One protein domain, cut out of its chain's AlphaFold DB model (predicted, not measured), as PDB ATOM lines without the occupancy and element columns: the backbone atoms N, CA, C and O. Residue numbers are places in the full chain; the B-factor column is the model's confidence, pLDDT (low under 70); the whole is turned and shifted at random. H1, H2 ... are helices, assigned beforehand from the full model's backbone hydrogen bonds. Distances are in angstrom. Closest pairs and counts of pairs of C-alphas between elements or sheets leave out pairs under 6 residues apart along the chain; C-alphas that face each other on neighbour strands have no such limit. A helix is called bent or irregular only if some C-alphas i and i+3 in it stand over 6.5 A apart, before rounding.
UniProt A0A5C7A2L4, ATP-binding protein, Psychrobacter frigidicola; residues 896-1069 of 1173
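What this domain is: This is residues 896 to 1069 of the 1173 residues of the protein "ATP-binding protein" of Psychrobacter frigidicola (UniProt A0A5C7A2L4). Short helices are stacked side by side in a bowed slab of two rows, the chain winding to and fro between them; H3, H5, H7, H10 and H12 run one way in one row, and H2, H4, H6 and H11 run back in the other. H1 packs on H2 and H3 at one end of the stack, H13 packs on H11 at the other, and the small helices H8 and H9 pack on H6 near the middle. The printed part has 174 residues, with thirteen named helices, H1 to H13 in chain order, and no named strand; the class is all helix. H5, H6, H7, H10, H11 and H12 form a bundle, a group of helices side by side. The whole is compact, with a radius of gyration of the C-alphas of 16.6 A and spans of 52 by 36 by 27 A.

How they stand to each other: H5, residues 952 to 966, is the longest helix by residues. It touches H6, residues 970 to 979, in a helical hairpin; the closest C-alphas, Leu 966 and Phe 972, are 6.0 A apart, at a shallow tilt of 21 degrees, opposite ways. H3, residues 916 to 927, only just touches H5, with 3 pairs of C-alphas within 8 A, the closest those of Ala 927 and Tyr 962 at 6.5 A. H1, residues 896 to 901, touches H3 at residues 917 to 921 alone, closest at the C-alphas of Val 896 and Phe 918, 6.8 A. H2, residues 903 to 911, touches H1 only at the corner, closest at the C-alphas of Ile 899 and Trp 906, 5.2 A. H6 is the hub, touching six helices. H4, residues 943 to 949, only just touches it, with 3 pairs of C-alphas within 8 A, the closest those of Ala 944 and Ile 975 at 6.3 A. H7, residues 982 to 993, forms a helical hairpin with H6 through its residues 984 to 988 alone, with C-alphas Ala 976 and Leu 984 closest at 5.7 A. H8, residues 998 to 1001, touches H6, closest at the C-alphas of Tyr 970 and Val 1001, 5.0 A. H9, residues 1005 to 1009, touches H6, closest at the C-alphas of Arg 971 and Thr 1008, 6.7 A. H10, residues 1022 to 1034, touches H6 with residues 1024 to 1028 alone, closest at the C-alphas of Met 978 and Gln 1024, 5.4 A, at a shallow tilt of 34 degrees, only just short of steep, opposite ways. H12, residues 1053 to 1062, touches H10, closest at the C-alphas of Lys 1033 and Leu 1062, 7.3 A, at a shallow tilt of 11 degrees, the same way. H11, residues 1037 to 1050, forms a helical hairpin with H12, with C-alphas Ser 1044 and Ser 1056 closest at 5.8 A. H13, residues 1066 to 1069, touches H11 at residues 1037 to 1041 alone, closest at the C-alphas of Ser 1041 and Leu 1068, 5.7 A. H6 and H11 are apart. Every O i to N i+4 pair is within hydrogen-bond range in H1, H3, H6, H7, H9 and H11; the counts are 2 of 3 in H4, 9 of 11 in H5, 3 of 6 in H12, 0 of 5 in H2 with 4 of 6 O i to N i+3 pairs, and 4 of 9 in H10 with 8 of 10; H8 and H13 are too short for an i+4 pair.

Where its parts are: H1 begins at C-alpha 896, (211.602, 220.257, 242.632). H5 begins at C-alpha 952, (203.420, 203.470, 228.879), and measures 17.4 A from first to last C-alpha; H10 and H11 each measure 19.8 A. H13 ends at C-alpha 1069, (196.503, 175.689, 245.656). H5 is irregular, with C-alphas 961 and 964 8.2 A apart, and so is H10, with C-alphas 1030 and 1033 7.7 A apart; H2 and H12 are only just irregular, at 6.6 A between C-alphas 904 and 907 and between 1058 and 1061.

The domain as a whole: The two C-alphas farthest apart, those of Glu 897 and Lys 1066, are 52.6 A apart. The printed part has no cut. The links from H3 to H4, residues 928 to 942, and from H9 to H10, residues 1010 to 1021, are long; the others are tight. The mean pLDDT of the printed part is 85.5, and residues 934 to 939, 1014 to 1015 and 1066 to 1067 are under 70.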
ATOM      1  N   VAL A 896     210.485 220.509 243.553       93.44
ATOM      2  CA  VAL A 896     211.602 220.257 242.632       93.44
ATOM      3  C   VAL A 896     212.939 220.570 243.304       93.44
ATOM      4  O   VAL A 896     213.844 219.735 243.260       93.44
ATOM      5  N   GLU A 897     213.057 221.724 243.968       92.56
ATOM      6  CA  GLU A 897     214.259 222.084 244.734       92.56
ATOM      7  C   GLU A 897     214.572 221.024 245.800       92.56
ATOM      8  O   GLU A 897     215.676 220.482 245.840       92.56
ATOM      9  N   LYS A 898     213.571 220.625 246.594       92.44
ATOM     10  CA  LYS A 898     213.749 219.623 247.656       92.44
ATOM     11  C   LYS A 898     214.083 218.217 247.149       92.44
ATOM     12  O   LYS A 898     214.869 217.522 247.787       92.44
ATOM     13  N   ILE A 899     213.539 217.792 246.008       89.81
ATOM     14  CA  ILE A 899     213.866 216.498 245.376       89.81
ATOM     15  C   ILE A 899     215.306 216.476 244.842       89.81
ATOM     16  O   ILE A 899     215.921 215.400 244.769       89.81
ATOM     17  N   ASN A 900     215.839 217.631 244.441       88.25
ATOM     18  CA  ASN A 900     217.235 217.770 244.035       88.25
ATOM     19  C   ASN A 900     218.182 217.790 245.244       88.25
ATOM     20  O   ASN A 900     219.246 217.179 245.166       88.25
ATOM     21  N   ASP A 901     217.771 218.407 246.355       87.75
ATOM     22  CA  ASP A 901     218.548 218.463 247.601       87.75
ATOM     23  C   ASP A 901     218.595 217.116 248.347       87.75
ATOM     24  O   ASP A 901     219.673 216.618 248.670       87.75
ATOM     25  N   ASP A 902     217.432 216.513 248.623       84.50
ATOM     26  CA  ASP A 902     217.301 215.211 249.290       84.50
ATOM     27  C   ASP A 902     216.239 214.351 248.604       84.50
ATOM     28  O   ASP A 902     215.061 214.281 248.973       84.50
ATOM     29  N   SER A 903     216.700 213.628 247.592       80.88
ATOM     30  CA  SER A 903     215.849 212.724 246.835       80.88
ATOM     31  C   SER A 903     215.319 211.538 247.636       80.88
ATOM     32  O   SER A 903     214.277 210.989 247.282       80.88
ATOM     33  N   SER A 904     216.000 211.139 248.713       78.69
ATOM     34  CA  SER A 904     215.669 209.911 249.435       78.69
ATOM     35  C   SER A 904     214.315 210.004 250.137       78.69
ATOM     36  O   SER A 904     213.543 209.041 250.124       78.69
ATOM     37  N   TYR A 905     213.996 211.182 250.679       84.75
ATOM     38  CA  TYR A 905     212.736 211.461 251.354       84.75
ATOM     39  C   TYR A 905     211.686 212.078 250.421       84.75
ATOM     40  O   TYR A 905     210.536 211.627 250.414       84.75
ATOM     41  N   TRP A 906     212.058 213.090 249.627       90.31
ATOM     42  CA  TRP A 906     211.093 213.965 248.947       90.31
ATOM     43  C   TRP A 906     210.416 213.368 247.720       90.31
ATOM     44  O   TRP A 906     209.338 213.834 247.351       90.31
ATOM     45  N   TRP A 907     210.957 212.287 247.147       89.25
ATOM     46  CA  TRP A 907     210.237 211.543 246.113       89.25
ATOM     47  C   TRP A 907     208.844 211.108 246.583       89.25
ATOM     48  O   TRP A 907     207.937 211.047 245.767       89.25
ATOM     49  N   GLN A 908     208.619 210.913 247.885       88.56
ATOM     50  CA  GLN A 908     207.308 210.542 248.432       88.56
ATOM     51  C   GLN A 908     206.195 211.553 248.128       88.56
ATOM     52  O   GLN A 908     205.030 211.157 248.076       88.56
ATOM     53  N   ALA A 909     206.523 212.827 247.878       89.38
ATOM     54  CA  ALA A 909     205.540 213.829 247.472       89.38
ATOM     55  C   ALA A 909     204.833 213.450 246.154       89.38
ATOM     56  O   ALA A 909     203.661 213.779 245.960       89.38
ATOM     57  N   THR A 910     205.500 212.683 245.283       88.19
ATOM     58  CA  THR A 910     204.954 212.286 243.977       88.19
ATOM     59  C   THR A 910     203.852 211.235 244.045       88.19
ATOM     60  O   THR A 910     203.121 211.008 243.077       88.19
ATOM     61  N   ARG A 911     203.670 210.611 245.214       84.56
ATOM     62  CA  ARG A 911     202.504 209.762 245.483       84.56
ATOM     63  C   ARG A 911     201.209 210.558 245.356       84.56
ATOM     64  O   ARG A 911     200.213 209.997 244.900       84.56
ATOM     65  N   TYR A 912     201.264 211.848 245.688       84.19
ATOM     66  CA  TYR A 912     200.119 212.748 245.747       84.19
ATOM     67  C   TYR A 912     200.007 213.673 244.524       84.19
ATOM     68  O   TYR A 912     198.895 213.891 244.048       84.19
ATOM     69  N   ILE A 913     201.128 214.172 243.980       86.00
ATOM     70  CA  ILE A 913     201.152 215.065 242.801       86.00
ATOM     71  C   ILE A 913     202.135 214.564 241.748       86.00
ATOM     72  O   ILE A 913     203.290 214.293 242.058       86.00
ATOM     73  N   TRP A 914     201.717 214.531 240.483       87.75
ATOM     74  CA  TRP A 914     202.607 214.272 239.352       87.75
ATOM     75  C   TRP A 914     202.595 215.452 238.374       87.75
ATOM     76  O   TRP A 914     201.537 216.019 238.112       87.75
ATOM     77  N   HIS A 915     203.767 215.847 237.869       89.56
ATOM     78  CA  HIS A 915     203.949 217.016 237.003       89.56
ATOM     79  C   HIS A 915     205.153 216.809 236.071       89.56
ATOM     80  O   HIS A 915     206.130 216.173 236.466       89.56
ATOM     81  N   GLU A 916     205.137 217.418 234.880       88.38
ATOM     82  CA  GLU A 916     206.195 217.293 233.853       88.38
ATOM     83  C   GLU A 916     207.612 217.612 234.375       88.38
ATOM     84  O   GLU A 916     208.593 216.984 233.985       88.38
ATOM     85  N   LYS A 917     207.732 218.551 235.320       91.00
ATOM     86  CA  LYS A 917     209.010 218.905 235.966       91.00
ATOM     87  C   LYS A 917     209.602 217.739 236.765       91.00
ATOM     88  O   LYS A 917     210.816 217.557 236.765       91.00
ATOM     89  N   PHE A 918     208.764 216.924 237.411       91.62
ATOM     90  CA  PHE A 918     209.224 215.718 238.104       91.62
ATOM     91  C   PHE A 918     209.682 214.651 237.112       91.62
ATOM     92  O   PHE A 918     210.666 213.968 237.382       91.62
ATOM     93  N   GLU A 919     209.025 214.543 235.953       90.12
ATOM     94  CA  GLU A 919     209.433 213.624 234.886       90.12
ATOM     95  C   GLU A 919     210.819 213.965 234.337       90.12
ATOM     96  O   GLU A 919     211.630 213.066 234.134       90.12
ATOM     97  N   GLN A 920     211.113 215.255 234.143       89.56
ATOM     98  CA  GLN A 920     212.423 215.720 233.676       89.56
ATOM     99  C   GLN A 920     213.535 215.338 234.661       89.56
ATOM    100  O   GLN A 920     214.502 214.683 234.273       89.56
ATOM    101  N   ILE A 921     213.356 215.656 235.947       90.56
ATOM    102  CA  ILE A 921     214.314 215.304 237.010       90.56
ATOM    103  C   ILE A 921     214.452 213.788 237.135       90.56
ATOM    104  O   ILE A 921     215.541 213.264 237.373       90.56
ATOM    105  N   PHE A 922     213.347 213.059 236.978       90.50
ATOM    106  CA  PHE A 922     213.364 211.608 236.995       90.50
ATOM    107  C   PHE A 922     214.186 211.044 235.833       90.50
ATOM    108  O   PHE A 922     215.075 210.229 236.074       90.50
ATOM    109  N   GLU A 923     213.962 211.504 234.596       90.62
ATOM    110  CA  GLU A 923     214.737 211.070 233.426       90.62
ATOM    111  C   GLU A 923     216.229 211.414 233.584       90.62
ATOM    112  O   GLU A 923     217.075 210.575 233.277       90.62
ATOM    113  N   GLU A 924     216.568 212.592 234.123       88.81
ATOM    114  CA  GLU A 924     217.953 212.981 234.435       88.81
ATOM    115  C   GLU A 924     218.608 212.039 235.455       88.81
ATOM    116  O   GLU A 924     219.751 211.615 235.269       88.81
ATOM    117  N   LYS A 925     217.886 211.651 236.514       87.12
ATOM    118  CA  LYS A 925     218.395 210.679 237.493       87.12
ATOM    119  C   LYS A 925     218.571 209.295 236.884       87.12
ATOM    120  O   LYS A 925     219.597 208.669 237.130       87.12
ATOM    121  N   ILE A 926     217.629 208.838 236.056       89.81
ATOM    122  CA  ILE A 926     217.747 207.565 235.333       89.81
ATOM    123  C   ILE A 926     218.946 207.578 234.376       89.81
ATOM    124  O   ILE A 926     219.671 206.587 234.303       89.81
ATOM    125  N   ALA A 927     219.210 208.697 233.698       88.75
ATOM    126  CA  ALA A 927     220.363 208.846 232.812       88.75
ATOM    127  C   ALA A 927     221.711 208.706 233.544       88.75
ATOM    128  O   ALA A 927     222.688 208.249 232.949       88.75
ATOM    129  N   ASN A 928     221.759 209.074 234.828       85.94
ATOM    130  CA  ASN A 928     222.955 208.997 235.670       85.94
ATOM    131  C   ASN A 928     223.157 207.626 236.342       85.94
ATOM    132  O   ASN A 928     224.192 207.415 236.977       85.94
ATOM    133  N   VAL A 929     222.215 206.684 236.200       85.38
ATOM    134  CA  VAL A 929     222.383 205.317 236.711       85.38
ATOM    135  C   VAL A 929     223.458 204.599 235.895       85.38
ATOM    136  O   VAL A 929     223.362 204.462 234.673       85.38
ATOM    137  N   SER A 930     224.488 204.128 236.590       83.12
ATOM    138  CA  SER A 930     225.608 203.369 236.027       83.12
ATOM    139  C   SER A 930     225.663 201.946 236.583       83.12
ATOM    140  O   SER A 930     225.132 201.684 237.661       83.12
ATOM    141  N   GLU A 931     226.400 201.058 235.911       76.69
ATOM    142  CA  GLU A 931     226.593 199.654 236.318       76.69
ATOM    143  C   GLU A 931     227.082 199.491 237.774       76.69
ATOM    144  O   GLU A 931     226.774 198.499 238.432       76.69
ATOM    145  N   SER A 932     227.844 200.463 238.297       71.88
ATOM    146  CA  SER A 932     228.409 200.443 239.654       71.88
ATOM    147  C   SER A 932     227.480 201.015 240.728       71.88
ATOM    148  O   SER A 932     227.886 201.119 241.886       71.88
ATOM    149  N   SER A 933     226.276 201.451 240.357       71.44
ATOM    150  CA  SER A 933     225.322 202.059 241.288       71.44
ATOM    151  C   SER A 933     224.810 201.011 242.278       71.44
ATOM    152  O   SER A 933     224.508 199.877 241.903       71.44
ATOM    153  N   ASP A 934     224.694 201.368 243.559       65.81
ATOM    154  CA  ASP A 934     224.140 200.434 244.538       65.81
ATOM    155  C   ASP A 934     222.650 200.200 244.242       65.81
ATOM    156  O   ASP A 934     221.823 201.114 244.305       65.81
ATOM    157  N   SER A 935     222.310 198.945 243.938       56.50
ATOM    158  CA  SER A 935     220.935 198.508 243.662       56.50
ATOM    159  C   SER A 935     220.017 198.661 244.884       56.50
ATOM    160  O   SER A 935     218.792 198.635 244.741       56.50
ATOM    161  N   TYR A 936     220.603 198.830 246.076       55.50
ATOM    162  CA  TYR A 936     219.919 199.082 247.344       55.50
ATOM    163  C   TYR A 936     220.032 200.534 247.825       55.50
ATOM    164  O   TYR A 936     219.639 200.825 248.953       55.50
ATOM    165  N   SER A 937     220.529 201.452 246.990       64.81
ATOM    166  CA  SER A 937     220.593 202.871 247.342       64.81
ATOM    167  C   SER A 937     219.215 203.432 247.722       64.81
ATOM    168  O   SER A 937     218.193 203.153 247.081       64.81
ATOM    169  N   ASN A 938     219.207 204.298 248.737       61.41
ATOM    170  CA  ASN A 938     218.040 205.080 249.159       61.41
ATOM    171  C   ASN A 938     217.553 206.076 248.087       61.41
ATOM    172  O   ASN A 938     216.604 206.807 248.323       61.41
ATOM    173  N   GLU A 939     218.180 206.135 246.916       64.44
ATOM    174  CA  GLU A 939     217.771 207.001 245.805       64.44
ATOM    175  C   GLU A 939     216.864 206.251 244.817       64.44
ATOM    176  O   GLU A 939     216.029 206.855 244.146       64.44
ATOM    177  N   LEU A 940     216.971 204.916 244.765       70.62
ATOM    178  CA  LEU A 940     216.233 204.067 243.827       70.62
ATOM    179  C   LEU A 940     215.032 203.351 244.456       70.62
ATOM    180  O   LEU A 940     214.305 202.660 243.740       70.62
ATOM    181  N   TRP A 941     214.796 203.459 245.769       77.88
ATOM    182  CA  TRP A 941     213.751 202.682 246.462       77.88
ATOM    183  C   TRP A 941     212.327 202.931 245.933       77.88
ATOM    184  O   TRP A 941     211.543 201.988 245.876       77.88
ATOM    185  N   MET A 942     212.034 204.147 245.455       84.31
ATOM    186  CA  MET A 942     210.744 204.528 244.859       84.31
ATOM    187  C   MET A 942     210.671 204.396 243.332       84.31
ATOM    188  O   MET A 942     209.623 204.655 242.751       84.31
ATOM    189  N   VAL A 943     211.744 203.985 242.648       88.12
ATOM    190  CA  VAL A 943     211.819 204.042 241.172       88.12
ATOM    191  C   VAL A 943     210.666 203.307 240.476       88.12
ATOM    192  O   VAL A 943     210.142 203.785 239.477       88.12
ATOM    193  N   ALA A 944     210.221 202.177 241.030       87.00
ATOM    194  CA  ALA A 944     209.103 201.412 240.489       87.00
ATOM    195  C   ALA A 944     207.769 202.170 240.594       87.00
ATOM    196  O   ALA A 944     206.983 202.138 239.654       87.00
ATOM    197  N   GLU A 945     207.540 202.882 241.702       88.19
ATOM    198  CA  GLU A 945     206.363 203.742 241.884       88.19
ATOM    199  C   GLU A 945     206.372 204.911 240.894       88.19
ATOM    200  O   GLU A 945     205.335 205.252 240.336       88.19
ATOM    201  N   LEU A 946     207.544 205.499 240.630       89.81
ATOM    202  CA  LEU A 946     207.686 206.616 239.690       89.81
ATOM    203  C   LEU A 946     207.395 206.184 238.243       89.81
ATOM    204  O   LEU A 946     206.695 206.893 237.525       89.81
ATOM    205  N   TYR A 947     207.842 204.993 237.825       90.81
ATOM    206  CA  TYR A 947     207.488 204.450 236.505       90.81
ATOM    207  C   TYR A 947     205.986 204.166 236.352       90.81
ATOM    208  O   TYR A 947     205.468 204.303 235.248       90.81
ATOM    209  N   GLU A 948     205.264 203.815 237.425       86.94
ATOM    210  CA  GLU A 948     203.800 203.642 237.377       86.94
ATOM    211  C   GLU A 948     203.035 204.952 237.124       86.94
ATOM    212  O   GLU A 948     201.859 204.900 236.750       86.94
ATOM    213  N   LYS A 949     203.673 206.110 237.347       85.94
ATOM    214  CA  LYS A 949     203.091 207.437 237.091       85.94
ATOM    215  C   LYS A 949     203.267 207.899 235.642       85.94
ATOM    216  O   LYS A 949     202.545 208.792 235.216       85.94
ATOM    217  N   LEU A 950     204.198 207.301 234.897       88.19
ATOM    218  CA  LEU A 950     204.465 207.645 233.502       88.19
ATOM    219  C   LEU A 950     203.480 206.965 232.547       88.19
ATOM    220  O   LEU A 950     203.035 205.837 232.770       88.19
ATOM    221  N   GLU A 951     203.217 207.614 231.413       86.81
ATOM    222  CA  GLU A 951     202.560 206.955 230.288       86.81
ATOM    223  C   GLU A 951     203.415 205.793 229.760       86.81
ATOM    224  O   GLU A 951     204.641 205.888 229.667       86.81
ATOM    225  N   ILE A 952     202.759 204.702 229.350       88.31
ATOM    226  CA  ILE A 952     203.420 203.470 228.879       88.31
ATOM    227  C   ILE A 952     204.441 203.759 227.769       88.31
ATOM    228  O   ILE A 952     205.527 203.182 227.774       88.31
ATOM    229  N   GLN A 953     204.107 204.655 226.834       88.62
ATOM    230  CA  GLN A 953     204.988 205.013 225.718       88.62
ATOM    231  C   GLN A 953     206.258 205.710 226.213       88.62
ATOM    232  O   GLN A 953     207.362 205.297 225.869       88.62
ATOM    233  N   LYS A 954     206.115 206.706 227.091       90.06
ATOM    234  CA  LYS A 954     207.246 207.445 227.660       90.06
ATOM    235  C   LYS A 954     208.125 206.555 228.543       90.06
ATOM    236  O   LYS A 954     209.350 206.625 228.473       90.06
ATOM    237  N   ALA A 955     207.513 205.680 229.340       92.94
ATOM    238  CA  ALA A 955     208.221 204.699 230.153       92.94
ATOM    239  C   ALA A 955     209.039 203.715 229.291       92.94
ATOM    240  O   ALA A 955     210.199 203.439 229.609       92.94
ATOM    241  N   GLU A 956     208.466 203.230 228.179       95.38
ATOM    242  CA  GLU A 956     209.177 202.421 227.179       95.38
ATOM    243  C   GLU A 956     210.369 203.189 226.588       95.38
ATOM    244  O   GLU A 956     211.477 202.653 226.546       95.38
ATOM    245  N   GLU A 957     210.179 204.443 226.173       94.69
ATOM    246  CA  GLU A 957     211.244 205.268 225.591       94.69
ATOM    247  C   GLU A 957     212.434 205.458 226.537       94.69
ATOM    248  O   GLU A 957     213.579 205.266 226.118       94.69
ATOM    249  N   ILE A 958     212.182 205.800 227.808       94.44
ATOM    250  CA  ILE A 958     213.240 206.004 228.811       94.44
ATOM    251  C   ILE A 958     214.014 204.700 229.041       94.44
ATOM    252  O   ILE A 958     215.248 204.704 229.012       94.44
ATOM    253  N   LEU A 959     213.312 203.576 229.228       95.44
ATOM    254  CA  LEU A 959     213.962 202.285 229.464       95.44
ATOM    255  C   LEU A 959     214.806 201.842 228.275       95.44
ATOM    256  O   LEU A 959     215.936 201.417 228.479       95.44
ATOM    257  N   ILE A 960     214.296 201.967 227.045       95.62
ATOM    258  CA  ILE A 960     215.041 201.592 225.836       95.62
ATOM    259  C   ILE A 960     216.276 202.486 225.671       95.62
ATOM    260  O   ILE A 960     217.366 201.985 225.393       95.62
ATOM    261  N   LYS A 961     216.125 203.802 225.867       95.12
ATOM    262  CA  LYS A 961     217.202 204.789 225.697       95.12
ATOM    263  C   LYS A 961     218.401 204.514 226.606       95.12
ATOM    264  O   LYS A 961     219.537 204.674 226.161       95.12
ATOM    265  N   TYR A 962     218.162 204.082 227.845       93.94
ATOM    266  CA  TYR A 962     219.212 203.848 228.845       93.94
ATOM    267  C   TYR A 962     219.431 202.361 229.183       93.94
ATOM    268  O   TYR A 962     220.174 202.048 230.114       93.94
ATOM    269  N   TRP A 963     218.838 201.436 228.414       93.88
ATOM    270  CA  TRP A 963     218.778 200.003 228.741       93.88
ATOM    271  C   TRP A 963     220.135 199.391 229.070       93.88
ATOM    272  O   TRP A 963     220.245 198.671 230.055       93.88
ATOM    273  N   ASN A 964     221.172 199.731 228.297       90.00
ATOM    274  CA  ASN A 964     222.515 199.175 228.468       90.00
ATOM    275  C   ASN A 964     223.064 199.360 229.888       90.00
ATOM    276  O   ASN A 964     223.754 198.475 230.368       90.00
ATOM    277  N   ASN A 965     222.746 200.468 230.566       89.00
ATOM    278  CA  ASN A 965     223.167 200.684 231.951       89.00
ATOM    279  C   ASN A 965     222.142 200.105 232.936       89.00
ATOM    280  O   ASN A 965     222.504 199.508 233.947       89.00
ATOM    281  N   LEU A 966     220.851 200.267 232.639       90.12
ATOM    282  CA  LEU A 966     219.770 199.868 233.540       90.12
ATOM    283  C   LEU A 966     219.637 198.347 233.684       90.12
ATOM    284  O   LEU A 966     219.288 197.870 234.764       90.12
ATOM    285  N   SER A 967     219.945 197.577 232.636       88.69
ATOM    286  CA  SER A 967     219.794 196.118 232.614       88.69
ATOM    287  C   SER A 967     220.676 195.386 233.629       88.69
ATOM    288  O   SER A 967     220.403 194.231 233.939       88.69
ATOM    289  N   TYR A 968     221.706 196.041 234.178       86.19
ATOM    290  CA  TYR A 968     222.541 195.487 235.249       86.19
ATOM    291  C   TYR A 968     221.833 195.448 236.611       86.19
ATOM    292  O   TYR A 968     222.248 194.698 237.497       86.19
ATOM    293  N   HIS A 969     220.751 196.212 236.790       86.69
ATOM    294  CA  HIS A 969     219.968 196.197 238.020       86.69
ATOM    295  C   HIS A 969     218.650 195.456 237.801       86.69
ATOM    296  O   HIS A 969     217.783 195.875 237.030       86.69
ATOM    297  N   TYR A 970     218.445 194.385 238.568       87.44
ATOM    298  CA  TYR A 970     217.273 193.511 238.446       87.44
ATOM    299  C   TYR A 970     215.931 194.251 238.554       87.44
ATOM    300  O   TYR A 970     214.949 193.849 237.930       87.44
ATOM    301  N   ARG A 971     215.883 195.369 239.292       88.06
ATOM    302  CA  ARG A 971     214.672 196.186 239.441       88.06
ATOM    303  C   ARG A 971     214.187 196.765 238.105       88.06
ATOM    304  O   ARG A 971     212.984 196.763 237.874       88.06
ATOM    305  N   PHE A 972     215.075 197.191 237.201       91.56
ATOM    306  CA  PHE A 972     214.658 197.711 235.887       91.56
ATOM    307  C   PHE A 972     214.196 196.604 234.936       91.56
ATOM    308  O   PHE A 972     213.268 196.825 234.161       91.56
ATOM    309  N   ILE A 973     214.752 195.393 235.059       91.69
ATOM    310  CA  ILE A 973     214.244 194.205 234.354       91.69
ATOM    311  C   ILE A 973     212.800 193.912 234.792       91.69
ATOM    312  O   ILE A 973     211.912 193.728 233.963       91.69
ATOM    313  N   GLN A 974     212.545 193.931 236.103       91.06
ATOM    314  CA  GLN A 974     211.205 193.742 236.667       91.06
ATOM    315  C   GLN A 974     210.227 194.856 236.235       91.06
ATOM    316  O   GLN A 974     209.085 194.561 235.890       91.06
ATOM    317  N   ILE A 975     210.662 196.125 236.211       93.19
ATOM    318  CA  ILE A 975     209.842 197.265 235.748       93.19
ATOM    319  C   ILE A 975     209.490 197.127 234.261       93.19
ATOM    320  O   ILE A 975     208.340 197.349 233.886       93.19
ATOM    321  N   ALA A 976     210.436 196.708 233.417       95.00
ATOM    322  CA  ALA A 976     210.186 196.478 231.996       95.00
ATOM    323  C   ALA A 976     209.087 195.422 231.768       95.00
ATOM    324  O   ALA A 976     208.180 195.631 230.958       95.00
ATOM    325  N   LEU A 977     209.105 194.335 232.549       92.75
ATOM    326  CA  LEU A 977     208.047 193.318 232.537       92.75
ATOM    327  C   LEU A 977     206.695 193.854 233.042       92.75
ATOM    328  O   LEU A 977     205.657 193.419 232.556       92.75
ATOM    329  N   MET A 978     206.689 194.831 233.957       90.75
ATOM    330  CA  MET A 978     205.465 195.501 234.427       90.75
ATOM    331  C   MET A 978     204.881 196.511 233.440       90.75
ATOM    332  O   MET A 978     203.669 196.739 233.427       90.75
ATOM    333  N   ILE A 979     205.708 197.132 232.606       93.31
ATOM    334  CA  ILE A 979     205.230 197.982 231.509       93.31
ATOM    335  C   ILE A 979     204.673 197.105 230.378       93.31
ATOM    336  O   ILE A 979     203.650 197.451 229.781       93.31
ATOM    337  N   ALA A 980     205.270 195.923 230.186       92.69
ATOM    338  CA  ALA A 980     204.741 194.811 229.400       92.69
ATOM    339  C   ALA A 980     204.571 195.089 227.897       92.69
ATOM    340  O   ALA A 980     203.749 194.451 227.239       92.69
ATOM    341  N   THR A 981     205.358 195.992 227.308       94.50
ATOM    342  CA  THR A 981     205.324 196.203 225.854       94.50
ATOM    343  C   THR A 981     206.137 195.140 225.104       94.50
ATOM    344  O   THR A 981     207.095 194.594 225.658       94.50
ATOM    345  N   PRO A 982     205.807 194.843 223.832       93.94
ATOM    346  CA  PRO A 982     206.525 193.824 223.065       93.94
ATOM    347  C   PRO A 982     208.038 194.071 222.965       93.94
ATOM    348  O   PRO A 982     208.821 193.151 223.182       93.94
ATOM    349  N   LYS A 983     208.466 195.321 222.726       94.00
ATOM    350  CA  LYS A 983     209.894 195.667 222.606       94.00
ATOM    351  C   LYS A 983     210.663 195.432 223.906       94.00
ATOM    352  O   LYS A 983     211.778 194.922 223.882       94.00
ATOM    353  N   LEU A 984     210.074 195.809 225.043       95.69
ATOM    354  CA  LEU A 984     210.696 195.608 226.350       95.69
ATOM    355  C   LEU A 984     210.776 194.120 226.707       95.69
ATOM    356  O   LEU A 984     211.774 193.693 227.279       95.69
ATOM    357  N   GLN A 985     209.771 193.320 226.339       95.00
ATOM    358  CA  GLN A 985     209.801 191.867 226.536       95.00
ATOM    359  C   GLN A 985     210.931 191.203 225.736       95.00
ATOM    360  O   GLN A 985     211.652 190.368 226.282       95.00
ATOM    361  N   GLU A 986     211.136 191.604 224.478       94.44
ATOM    362  CA  GLU A 986     212.262 191.132 223.660       94.44
ATOM    363  C   GLU A 986     213.617 191.520 224.274       94.44
ATOM    364  O   GLU A 986     214.512 190.679 224.382       94.44
ATOM    365  N   LEU A 987     213.753 192.765 224.748       94.19
ATOM    366  CA  LEU A 987     214.961 193.226 225.438       94.19
ATOM    367  C   LEU A 987     215.236 192.407 226.700       94.19
ATOM    368  O   LEU A 987     216.343 191.896 226.860       94.19
ATOM    369  N   VAL A 988     214.232 192.216 227.557       94.62
ATOM    370  CA  VAL A 988     214.356 191.412 228.779       94.62
ATOM    371  C   VAL A 988     214.744 189.969 228.455       94.62
ATOM    372  O   VAL A 988     215.653 189.434 229.090       94.62
ATOM    373  N   ALA A 989     214.118 189.346 227.454       93.00
ATOM    374  CA  ALA A 989     214.481 188.002 227.017       93.00
ATOM    375  C   ALA A 989     215.958 187.929 226.591       93.00
ATOM    376  O   ALA A 989     216.689 187.082 227.102       93.00
ATOM    377  N   SER A 990     216.420 188.869 225.759       92.19
ATOM    378  CA  SER A 990     217.815 188.923 225.298       92.19
ATOM    379  C   SER A 990     218.830 189.166 226.427       92.19
ATOM    380  O   SER A 990     219.920 188.590 226.433       92.19
ATOM    381  N   THR A 991     218.471 189.982 227.426       91.56
ATOM    382  CA  THR A 991     219.300 190.219 228.614       91.56
ATOM    383  C   THR A 991     219.401 188.952 229.464       91.56
ATOM    384  O   THR A 991     220.493 188.581 229.894       91.56
ATOM    385  N   LEU A 992     218.284 188.248 229.675       91.19
ATOM    386  CA  LEU A 992     218.236 187.061 230.530       91.19
ATOM    387  C   LEU A 992     218.832 185.801 229.886       91.19
ATOM    388  O   LEU A 992     219.222 184.895 230.619       91.19
ATOM    389  N   GLU A 993     218.968 185.737 228.557       88.12
ATOM    390  CA  GLU A 993     219.684 184.645 227.869       88.12
ATOM    391  C   GLU A 993     221.142 184.504 228.336       88.12
ATOM    392  O   GLU A 993     221.675 183.395 228.388       88.12
ATOM    393  N   ASN A 994     221.773 185.620 228.708       80.12
ATOM    394  CA  ASN A 994     223.170 185.672 229.141       80.12
ATOM    395  C   ASN A 994     223.335 185.651 230.675       80.12
ATOM    396  O   ASN A 994     224.465 185.638 231.173       80.12
ATOM    397  N   GLU A 995     222.232 185.625 231.431       85.44
ATOM    398  CA  GLU A 995     222.233 185.694 232.892       85.44
ATOM    399  C   GLU A 995     222.439 184.308 233.523       85.44
ATOM    400  O   GLU A 995     221.726 183.341 233.240       85.44
ATOM    401  N   LYS A 996     223.411 184.197 234.434       79.19
ATOM    402  CA  LYS A 996     223.756 182.924 235.084       79.19
ATOM    403  C   LYS A 996     222.804 182.574 236.222       79.19
ATOM    404  O   LYS A 996     222.647 181.390 236.523       79.19
ATOM    405  N   ASN A 997     222.186 183.566 236.869       84.12
ATOM    406  CA  ASN A 997     221.309 183.344 238.017       84.12
ATOM    407  C   ASN A 997     219.971 184.092 237.903       84.12
ATOM    408  O   ASN A 997     219.654 184.972 238.700       84.12
ATOM    409  N   ILE A 998     219.140 183.666 236.946       87.94
ATOM    410  CA  ILE A 998     217.805 184.237 236.687       87.94
ATOM    411  C   ILE A 998     216.916 184.253 237.949       87.94
ATOM    412  O   ILE A 998     216.099 185.151 238.115       87.94
ATOM    413  N   LYS A 999     217.087 183.305 238.885       87.12
ATOM    414  CA  LYS A 999     216.320 183.289 240.147       87.12
ATOM    415  C   LYS A 999     216.569 184.525 241.013       87.12
ATOM    416  O   LYS A 999     215.631 185.029 241.623       87.12
ATOM    417  N   GLU A1000     217.803 185.024 241.070       86.06
ATOM    418  CA  GLU A1000     218.108 186.238 241.841       86.06
ATOM    419  C   GLU A1000     217.480 187.486 241.205       86.06
ATOM    420  O   GLU A1000     217.080 188.386 241.939       86.06
ATOM    421  N   VAL A1001     217.275 187.503 239.880       86.81
ATOM    422  CA  VAL A1001     216.582 188.606 239.188       86.81
ATOM    423  C   VAL A1001     215.155 188.777 239.691       86.81
ATOM    424  O   VAL A1001     214.681 189.899 239.808       86.81
ATOM    425  N   PHE A1002     214.459 187.688 240.015       88.00
ATOM    426  CA  PHE A1002     213.062 187.723 240.463       88.00
ATOM    427  C   PHE A1002     212.899 187.721 241.987       88.00
ATOM    428  O   PHE A1002     211.777 187.747 242.501       88.00
ATOM    429  N   LYS A1003     214.007 187.749 242.730       82.19
ATOM    430  CA  LYS A1003     213.998 187.865 244.186       82.19
ATOM    431  C   LYS A1003     213.479 189.241 244.603       82.19
ATOM    432  O   LYS A1003     213.843 190.255 244.014       82.19
ATOM    433  N   LEU A1004     212.612 189.274 245.619       76.69
ATOM    434  CA  LEU A1004     211.945 190.493 246.111       76.69
ATOM    435  C   LEU A1004     211.108 191.238 245.046       76.69
ATOM    436  O   LEU A1004     210.678 192.365 245.296       76.69
ATOM    437  N   SER A1005     210.820 190.613 243.898       84.12
ATOM    438  CA  SER A1005     210.058 191.228 242.802       84.12
ATOM    439  C   SER A1005     208.698 191.749 243.259       84.12
ATOM    440  O   SER A1005     208.297 192.814 242.816       84.12
ATOM    441  N   LYS A1006     208.033 191.100 244.227       79.00
ATOM    442  CA  LYS A1006     206.770 191.562 244.838       79.00
ATOM    443  C   LYS A1006     206.744 193.061 245.167       79.00
ATOM    444  O   LYS A1006     205.728 193.697 244.905       79.00
ATOM    445  N   PHE A1007     207.829 193.615 245.716       78.75
ATOM    446  CA  PHE A1007     207.900 195.039 246.063       78.75
ATOM    447  C   PHE A1007     207.940 195.927 244.816       78.75
ATOM    448  O   PHE A1007     207.257 196.944 244.756       78.75
ATOM    449  N   THR A1008     208.681 195.515 243.787       85.31
ATOM    450  CA  THR A1008     208.729 196.209 242.493       85.31
ATOM    451  C   THR A1008     207.404 196.094 241.743       85.31
ATOM    452  O   THR A1008     206.925 197.094 241.216       85.31
ATOM    453  N   LEU A1009     206.793 194.906 241.750       83.75
ATOM    454  CA  LEU A1009     205.510 194.599 241.113       83.75
ATOM    455  C   LEU A1009     204.314 195.216 241.859       83.75
ATOM    456  O   LEU A1009     203.212 195.171 241.332       83.75
ATOM    457  N   GLY A1010     204.495 195.732 243.083       80.88
ATOM    458  CA  GLY A1010     203.429 196.335 243.896       80.88
ATOM    459  C   GLY A1010     202.377 195.343 244.413       80.88
ATOM    460  O   GLY A1010     201.257 195.736 244.730       80.88
ATOM    461  N   ILE A1011     202.687 194.045 244.479       80.44
ATOM    462  CA  ILE A1011     201.704 193.019 244.858       80.44
ATOM    463  C   ILE A1011     201.487 193.045 246.369       80.44
ATOM    464  O   ILE A1011     202.415 192.797 247.141       80.44
ATOM    465  N   ARG A1012     200.237 193.266 246.798       71.12
ATOM    466  CA  ARG A1012     199.869 193.471 248.212       71.12
ATOM    467  C   ARG A1012     200.680 194.608 248.852       71.12
ATOM    468  O   ARG A1012     201.126 194.485 249.993       71.12
ATOM    469  N   THR A1013     200.923 195.669 248.087       72.12
ATOM    470  CA  THR A1013     201.555 196.903 248.554       72.12
ATOM    471  C   THR A1013     200.513 198.009 248.516       72.12
ATOM    472  O   THR A1013     199.944 198.288 247.465       72.12
ATOM    473  N   GLU A1014     200.244 198.605 249.672       65.94
ATOM    474  CA  GLU A1014     199.265 199.679 249.818       65.94
ATOM    475  C   GLU A1014     199.617 200.883 248.928       65.94
ATOM    476  O   GLU A1014     200.788 201.234 248.778       65.94
ATOM    477  N   GLY A1015     198.606 201.485 248.293       66.75
ATOM    478  CA  GLY A1015     198.767 202.646 247.409       66.75
ATOM    479  C   GLY A1015     199.373 202.365 246.026       66.75
ATOM    480  O   GLY A1015     199.542 203.302 245.247       66.75
ATOM    481  N   ARG A1016     199.686 201.106 245.686       77.38
ATOM    482  CA  ARG A1016     200.224 200.720 244.370       77.38
ATOM    483  C   ARG A1016     199.217 199.953 243.523       77.38
ATOM    484  O   ARG A1016     198.451 199.148 244.041       77.38
ATOM    485  N   LYS A1017     199.268 200.165 242.200       74.12
ATOM    486  CA  LYS A1017     198.357 199.509 241.237       74.12
ATOM    487  C   LYS A1017     198.597 198.001 241.134       74.12
ATOM    488  O   LYS A1017     197.673 197.248 240.846       74.12
ATOM    489  N   GLY A1018     199.827 197.552 241.377       83.12
ATOM    490  CA  GLY A1018     200.154 196.135 241.311       83.12
ATOM    491  C   GLY A1018     200.107 195.583 239.881       83.12
ATOM    492  O   GLY A1018     200.281 196.312 238.903       83.12
ATOM    493  N   VAL A1019     199.833 194.281 239.754       85.19
ATOM    494  CA  VAL A1019     199.525 193.635 238.467       85.19
ATOM    495  C   VAL A1019     198.017 193.711 238.237       85.19
ATOM    496  O   VAL A1019     197.259 193.026 238.918       85.19
ATOM    497  N   TYR A1020     197.595 194.539 237.283       82.75
ATOM    498  CA  TYR A1020     196.177 194.817 237.009       82.75
ATOM    499  C   TYR A1020     195.797 194.655 235.531       82.75
ATOM    500  O   TYR A1020     194.614 194.653 235.204       82.75
ATOM    501  N   ARG A1021     196.777 194.495 234.631       85.12
ATOM    502  CA  ARG A1021     196.547 194.254 233.199       85.12
ATOM    503  C   ARG A1021     196.944 192.837 232.811       85.12
ATOM    504  O   ARG A1021     197.966 192.323 233.271       85.12
ATOM    505  N   TYR A1022     196.181 192.245 231.901       83.56
ATOM    506  CA  TYR A1022     196.428 190.893 231.405       83.56
ATOM    507  C   TYR A1022     197.815 190.772 230.741       83.56
ATOM    508  O   TYR A1022     198.535 189.794 230.954       83.56
ATOM    509  N   GLU A1023     198.258 191.805 230.016       87.44
ATOM    510  CA  GLU A1023     199.563 191.851 229.345       87.44
ATOM    511  C   GLU A1023     200.734 191.732 230.327       87.44
ATOM    512  O   GLU A1023     201.735 191.094 230.008       87.44
ATOM    513  N   GLN A1024     200.605 192.302 231.529       91.62
ATOM    514  CA  GLN A1024     201.639 192.244 232.568       91.62
ATOM    515  C   GLN A1024     201.828 190.816 233.070       91.62
ATOM    516  O   GLN A1024     202.953 190.327 233.169       91.62
ATOM    517  N   MET A1025     200.722 190.122 233.344       92.25
ATOM    518  CA  MET A1025     200.779 188.736 233.792       92.25
ATOM    519  C   MET A1025     201.318 187.820 232.689       92.25
ATOM    520  O   MET A1025     202.135 186.936 232.949       92.25
ATOM    521  N   LYS A1026     200.940 188.086 231.436       91.94
ATOM    522  CA  LYS A1026     201.456 187.369 230.267       91.94
ATOM    523  C   LYS A1026     202.955 187.594 230.046       91.94
ATOM    524  O   LYS A1026     203.660 186.646 229.720       91.94
ATOM    525  N   ALA A1027     203.461 188.805 230.278       93.00
ATOM    526  CA  ALA A1027     204.895 189.099 230.224       93.00
ATOM    527  C   ALA A1027     205.689 188.366 231.325       93.00
ATOM    528  O   ALA A1027     206.835 187.976 231.106       93.00
ATOM    529  N   LEU A1028     205.084 188.137 232.498       92.50
ATOM    530  CA  LEU A1028     205.691 187.381 233.604       92.50
ATOM    531  C   LEU A1028     205.646 185.855 233.397       92.50
ATOM    532  O   LEU A1028     206.531 185.148 233.890       92.50
ATOM    533  N   GLN A1029     204.658 185.349 232.652       92.81
ATOM    534  CA  GLN A1029     204.396 183.919 232.442       92.81
ATOM    535  C   GLN A1029     205.631 183.077 232.052       92.81
ATOM    536  O   GLN A1029     205.825 182.015 232.654       92.81
ATOM    537  N   PRO A1030     206.524 183.507 231.130       92.50
ATOM    538  CA  PRO A1030     207.717 182.733 230.763       92.50
ATOM    539  C   PRO A1030     208.686 182.484 231.931       92.50
ATOM    540  O   PRO A1030     209.507 181.561 231.887       92.50
ATOM    541  N   TYR A1031     208.592 183.296 232.988       91.50
ATOM    542  CA  TYR A1031     209.525 183.324 234.108       91.50
ATOM    543  C   TYR A1031     208.959 182.727 235.404       91.50
ATOM    544  O   TYR A1031     209.662 182.699 236.416       91.50
ATOM    545  N   PHE A1032     207.733 182.190 235.405       91.25
ATOM    546  CA  PHE A1032     207.107 181.607 236.602       91.25
ATOM    547  C   PHE A1032     207.965 180.531 237.281       91.25
ATOM    548  O   PHE A1032     208.089 180.526 238.500       91.25
ATOM    549  N   LYS A1033     208.671 179.695 236.512       88.88
ATOM    550  CA  LYS A1033     209.576 178.657 237.049       88.88
ATOM    551  C   LYS A1033     210.739 179.190 237.909       88.88
ATOM    552  O   LYS A1033     211.425 178.406 238.564       88.88
ATOM    553  N   TYR A1034     211.013 180.495 237.859       88.56
ATOM    554  CA  TYR A1034     212.054 181.156 238.651       88.56
ATOM    555  C   TYR A1034     211.512 181.852 239.906       88.56
ATOM    556  O   TYR A1034     212.309 182.314 240.720       88.56
ATOM    557  N   HIS A1035     210.190 181.906 240.075       87.19
ATOM    558  CA  HIS A1035     209.529 182.469 241.245       87.19
ATOM    559  C   HIS A1035     209.284 181.381 242.300       87.19
ATOM    560  O   HIS A1035     209.113 180.209 241.970       87.19
ATOM    561  N   ASP A1036     209.285 181.763 243.578       85.38
ATOM    562  CA  ASP A1036     208.854 180.868 244.653       85.38
ATOM    563  C   ASP A1036     207.331 180.654 244.656       85.38
ATOM    564  O   ASP A1036     206.561 181.446 244.105       85.38
ATOM    565  N   GLU A1037     206.887 179.575 245.303       85.38
ATOM    566  CA  GLU A1037     205.469 179.204 245.341       85.38
ATOM    567  C   GLU A1037     204.579 180.267 246.003       85.38
ATOM    568  O   GLU A1037     203.409 180.396 245.641       85.38
ATOM    569  N   ARG A1038     205.107 181.082 246.930       82.38
ATOM    570  CA  ARG A1038     204.323 182.158 247.556       82.38
ATOM    571  C   ARG A1038     204.035 183.277 246.557       82.38
ATOM    572  O   ARG A1038     202.934 183.828 246.590       82.38
ATOM    573  N   TYR A1039     204.972 183.601 245.664       83.44
ATOM    574  CA  TYR A1039     204.727 184.550 244.571       83.44
ATOM    575  C   TYR A1039     203.728 183.996 243.555       83.44
ATOM    576  O   TYR A1039     202.782 184.696 243.198       83.44
ATOM    577  N   LEU A1040     203.883 182.732 243.150       88.25
ATOM    578  CA  LEU A1040     202.963 182.071 242.216       88.25
ATOM    579  C   LEU A1040     201.531 181.996 242.767       88.25
ATOM    580  O   LEU A1040     200.564 182.197 242.031       88.25
ATOM    581  N   SER A1041     201.389 181.782 244.077       85.94
ATOM    582  CA  SER A1041     200.098 181.821 244.767       85.94
ATOM    583  C   SER A1041     199.468 183.219 244.701       85.94
ATOM    584  O   SER A1041     198.278 183.348 244.423       85.94
ATOM    585  N   GLY A1042     200.273 184.277 244.860       85.69
ATOM    586  CA  GLY A1042     199.827 185.660 244.661       85.69
ATOM    587  C   GLY A1042     199.368 185.952 243.228       85.69
ATOM    588  O   GLY A1042     198.355 186.622 243.045       85.69
ATOM    589  N   TYR A1043     200.055 185.420 242.211       88.75
ATOM    590  CA  TYR A1043     199.607 185.530 240.815       88.75
ATOM    591  C   TYR A1043     198.296 184.786 240.570       88.75
ATOM    592  O   TYR A1043     197.430 185.306 239.872       88.75
ATOM    593  N   SER A1044     198.135 183.609 241.175       87.75
ATOM    594  CA  SER A1044     196.918 182.800 241.052       87.75
ATOM    595  C   SER A1044     195.713 183.521 241.654       87.75
ATOM    596  O   SER A1044     194.664 183.582 241.026       87.75
ATOM    597  N   GLU A1045     195.879 184.158 242.820       85.12
ATOM    598  CA  GLU A1045     194.837 184.997 243.430       85.12
ATOM    599  C   GLU A1045     194.414 186.151 242.503       85.12
ATOM    600  O   GLU A1045     193.223 186.406 242.334       85.12
ATOM    601  N   ILE A1046     195.377 186.841 241.880       84.56
ATOM    602  CA  ILE A1046     195.095 187.932 240.932       84.56
ATOM    603  C   ILE A1046     194.355 187.394 239.702       84.56
ATOM    604  O   ILE A1046     193.335 187.960 239.317       84.56
ATOM    605  N   CYS A1047     194.829 186.291 239.112       86.31
ATOM    606  CA  CYS A1047     194.196 185.679 237.941       86.31
ATOM    607  C   CYS A1047     192.762 185.234 238.243       86.31
ATOM    608  O   CYS A1047     191.874 185.488 237.435       86.31
ATOM    609  N   LEU A1048     192.519 184.633 239.413       83.38
ATOM    610  CA  LEU A1048     191.186 184.223 239.849       83.38
ATOM    611  C   LEU A1048     190.248 185.429 239.987       83.38
ATOM    612  O   LEU A1048     189.151 185.415 239.435       83.38
ATOM    613  N   LYS A1049     190.692 186.496 240.665       77.88
ATOM    614  CA  LYS A1049     189.900 187.725 240.853       77.88
ATOM    615  C   LYS A1049     189.583 188.451 239.546       77.88
ATOM    616  O   LYS A1049     188.528 189.065 239.448       77.88
ATOM    617  N   GLN A1050     190.484 188.388 238.566       77.19
ATOM    618  CA  GLN A1050     190.346 189.058 237.265       77.19
ATOM    619  C   GLN A1050     189.754 188.156 236.164       77.19
ATOM    620  O   GLN A1050     189.559 188.610 235.038       77.19
ATOM    621  N   GLY A1051     189.490 186.877 236.452       78.44
ATOM    622  CA  GLY A1051     188.959 185.918 235.477       78.44
ATOM    623  C   GLY A1051     189.952 185.481 234.387       78.44
ATOM    624  O   GLY A1051     189.533 185.074 233.305       78.44
ATOM    625  N   TRP A1052     191.264 185.551 234.632       83.50
ATOM    626  CA  TRP A1052     192.317 185.141 233.684       83.50
ATOM    627  C   TRP A1052     192.591 183.628 233.761       83.50
ATOM    628  O   TRP A1052     193.650 183.181 234.214       83.50
ATOM    629  N   GLU A1053     191.598 182.822 233.369       79.81
ATOM    630  CA  GLU A1053     191.617 181.359 233.539       79.81
ATOM    631  C   GLU A1053     192.756 180.662 232.771       79.81
ATOM    632  O   GLU A1053     193.336 179.695 233.265       79.81
ATOM    633  N   ASP A1054     193.122 181.165 231.592       84.56
ATOM    634  CA  ASP A1054     194.174 180.608 230.735       84.56
ATOM    635  C   ASP A1054     195.561 180.643 231.399       84.56
ATOM    636  O   ASP A1054     196.326 179.681 231.314       84.56
ATOM    637  N   ILE A1055     195.875 181.728 232.112       85.94
ATOM    638  CA  ILE A1055     197.122 181.853 232.876       85.94
ATOM    639  C   ILE A1055     197.040 181.040 234.172       85.94
ATOM    640  O   ILE A1055     198.021 180.398 234.557       85.94
ATOM    641  N   SER A1056     195.873 181.017 234.824       81.81
ATOM    642  CA  SER A1056     195.656 180.233 236.048       81.81
ATOM    643  C   SER A1056     195.949 178.742 235.837       81.81
ATOM    644  O   SER A1056     196.618 178.123 236.665       81.81
ATOM    645  N   GLN A1057     195.544 178.178 234.694       83.19
ATOM    646  CA  GLN A1057     195.842 176.787 234.321       83.19
ATOM    647  C   GLN A1057     197.348 176.511 234.169       83.19
ATOM    648  O   GLN A1057     197.812 175.398 234.410       83.19
ATOM    649  N   VAL A1058     198.141 177.518 233.786       87.00
ATOM    650  CA  VAL A1058     199.606 177.392 233.676       87.00
ATOM    651  C   VAL A1058     200.279 177.447 235.052       87.00
ATOM    652  O   VAL A1058     201.318 176.817 235.252       87.00
ATOM    653  N   LEU A1059     199.700 178.186 236.004       86.69
ATOM    654  CA  LEU A1059     200.202 178.314 237.377       86.69
ATOM    655  C   LEU A1059     199.926 177.066 238.225       86.69
ATOM    656  O   LEU A1059     200.768 176.693 239.042       86.69
ATOM    657  N   GLU A1060     198.793 176.401 238.000       81.88
ATOM    658  CA  GLU A1060     198.367 175.186 238.704       81.88
ATOM    659  C   GLU A1060     199.473 174.131 238.901       81.88
ATOM    660  O   GLU A1060     199.764 173.780 240.050       81.88
ATOM    661  N   PRO A1061     200.146 173.632 237.842       84.31
ATOM    662  CA  PRO A1061     201.162 172.593 237.993       84.31
ATOM    663  C   PRO A1061     202.423 173.067 238.729       84.31
ATOM    664  O   PRO A1061     203.224 172.230 239.143       84.31
ATOM    665  N   LEU A1062     202.628 174.381 238.881       85.06
ATOM    666  CA  LEU A1062     203.805 174.961 239.533       85.06
ATOM    667  C   LEU A1062     203.630 175.139 241.049       85.06
ATOM    668  O   LEU A1062     204.621 175.338 241.749       85.06
ATOM    669  N   LEU A1063     202.400 175.054 241.564       83.62
ATOM    670  CA  LEU A1063     202.107 175.106 242.996       83.62
ATOM    671  C   LEU A1063     202.122 173.689 243.573       83.62
ATOM    672  O   LEU A1063     201.252 172.874 243.264       83.62
ATOM    673  N   ILE A1064     203.112 173.364 244.404       80.69
ATOM    674  CA  ILE A1064     203.281 172.014 244.963       80.69
ATOM    675  C   ILE A1064     202.628 171.932 246.345       80.69
ATOM    676  O   ILE A1064     201.971 170.935 246.651       80.69
ATOM    677  N   ASP A1065     202.756 172.981 247.161       77.69
ATOM    678  CA  ASP A1065     202.105 173.083 248.465       77.69
ATOM    679  C   ASP A1065     200.575 173.150 248.316       77.69
ATOM    680  O   ASP A1065     200.016 174.071 247.711       77.69
ATOM    681  N   LYS A1066     199.881 172.181 248.924       69.31
ATOM    682  CA  LYS A1066     198.415 172.102 248.926       69.31
ATOM    683  C   LYS A1066     197.755 173.344 249.532       69.31
ATOM    684  O   LYS A1066     196.727 173.777 249.026       69.31
ATOM    685  N   GLY A1067     198.349 173.956 250.558       68.69
ATOM    686  CA  GLY A1067     197.815 175.168 251.186       68.69
ATOM    687  C   GLY A1067     197.839 176.395 250.267       68.69
ATOM    688  O   GLY A1067     197.073 177.339 250.468       68.69
ATOM    689  N   LEU A1068     198.685 176.383 249.232       71.69
ATOM    690  CA  LEU A1068     198.809 177.468 248.255       71.69
ATOM    691  C   LEU A1068     197.946 177.260 246.997       71.69
ATOM    692  O   LEU A1068     197.753 178.224 246.253       71.69
ATOM    693  N   ARG A1069     197.377 176.057 246.795       73.06
ATOM    694  CA  ARG A1069     196.503 175.689 245.656       73.06
ATOM    695  C   ARG A1069     195.056 176.171 245.755       73.06
ATOM    696  O   ARG A1069     194.331 176.101 244.771       73.06
TER     697      ARG A1069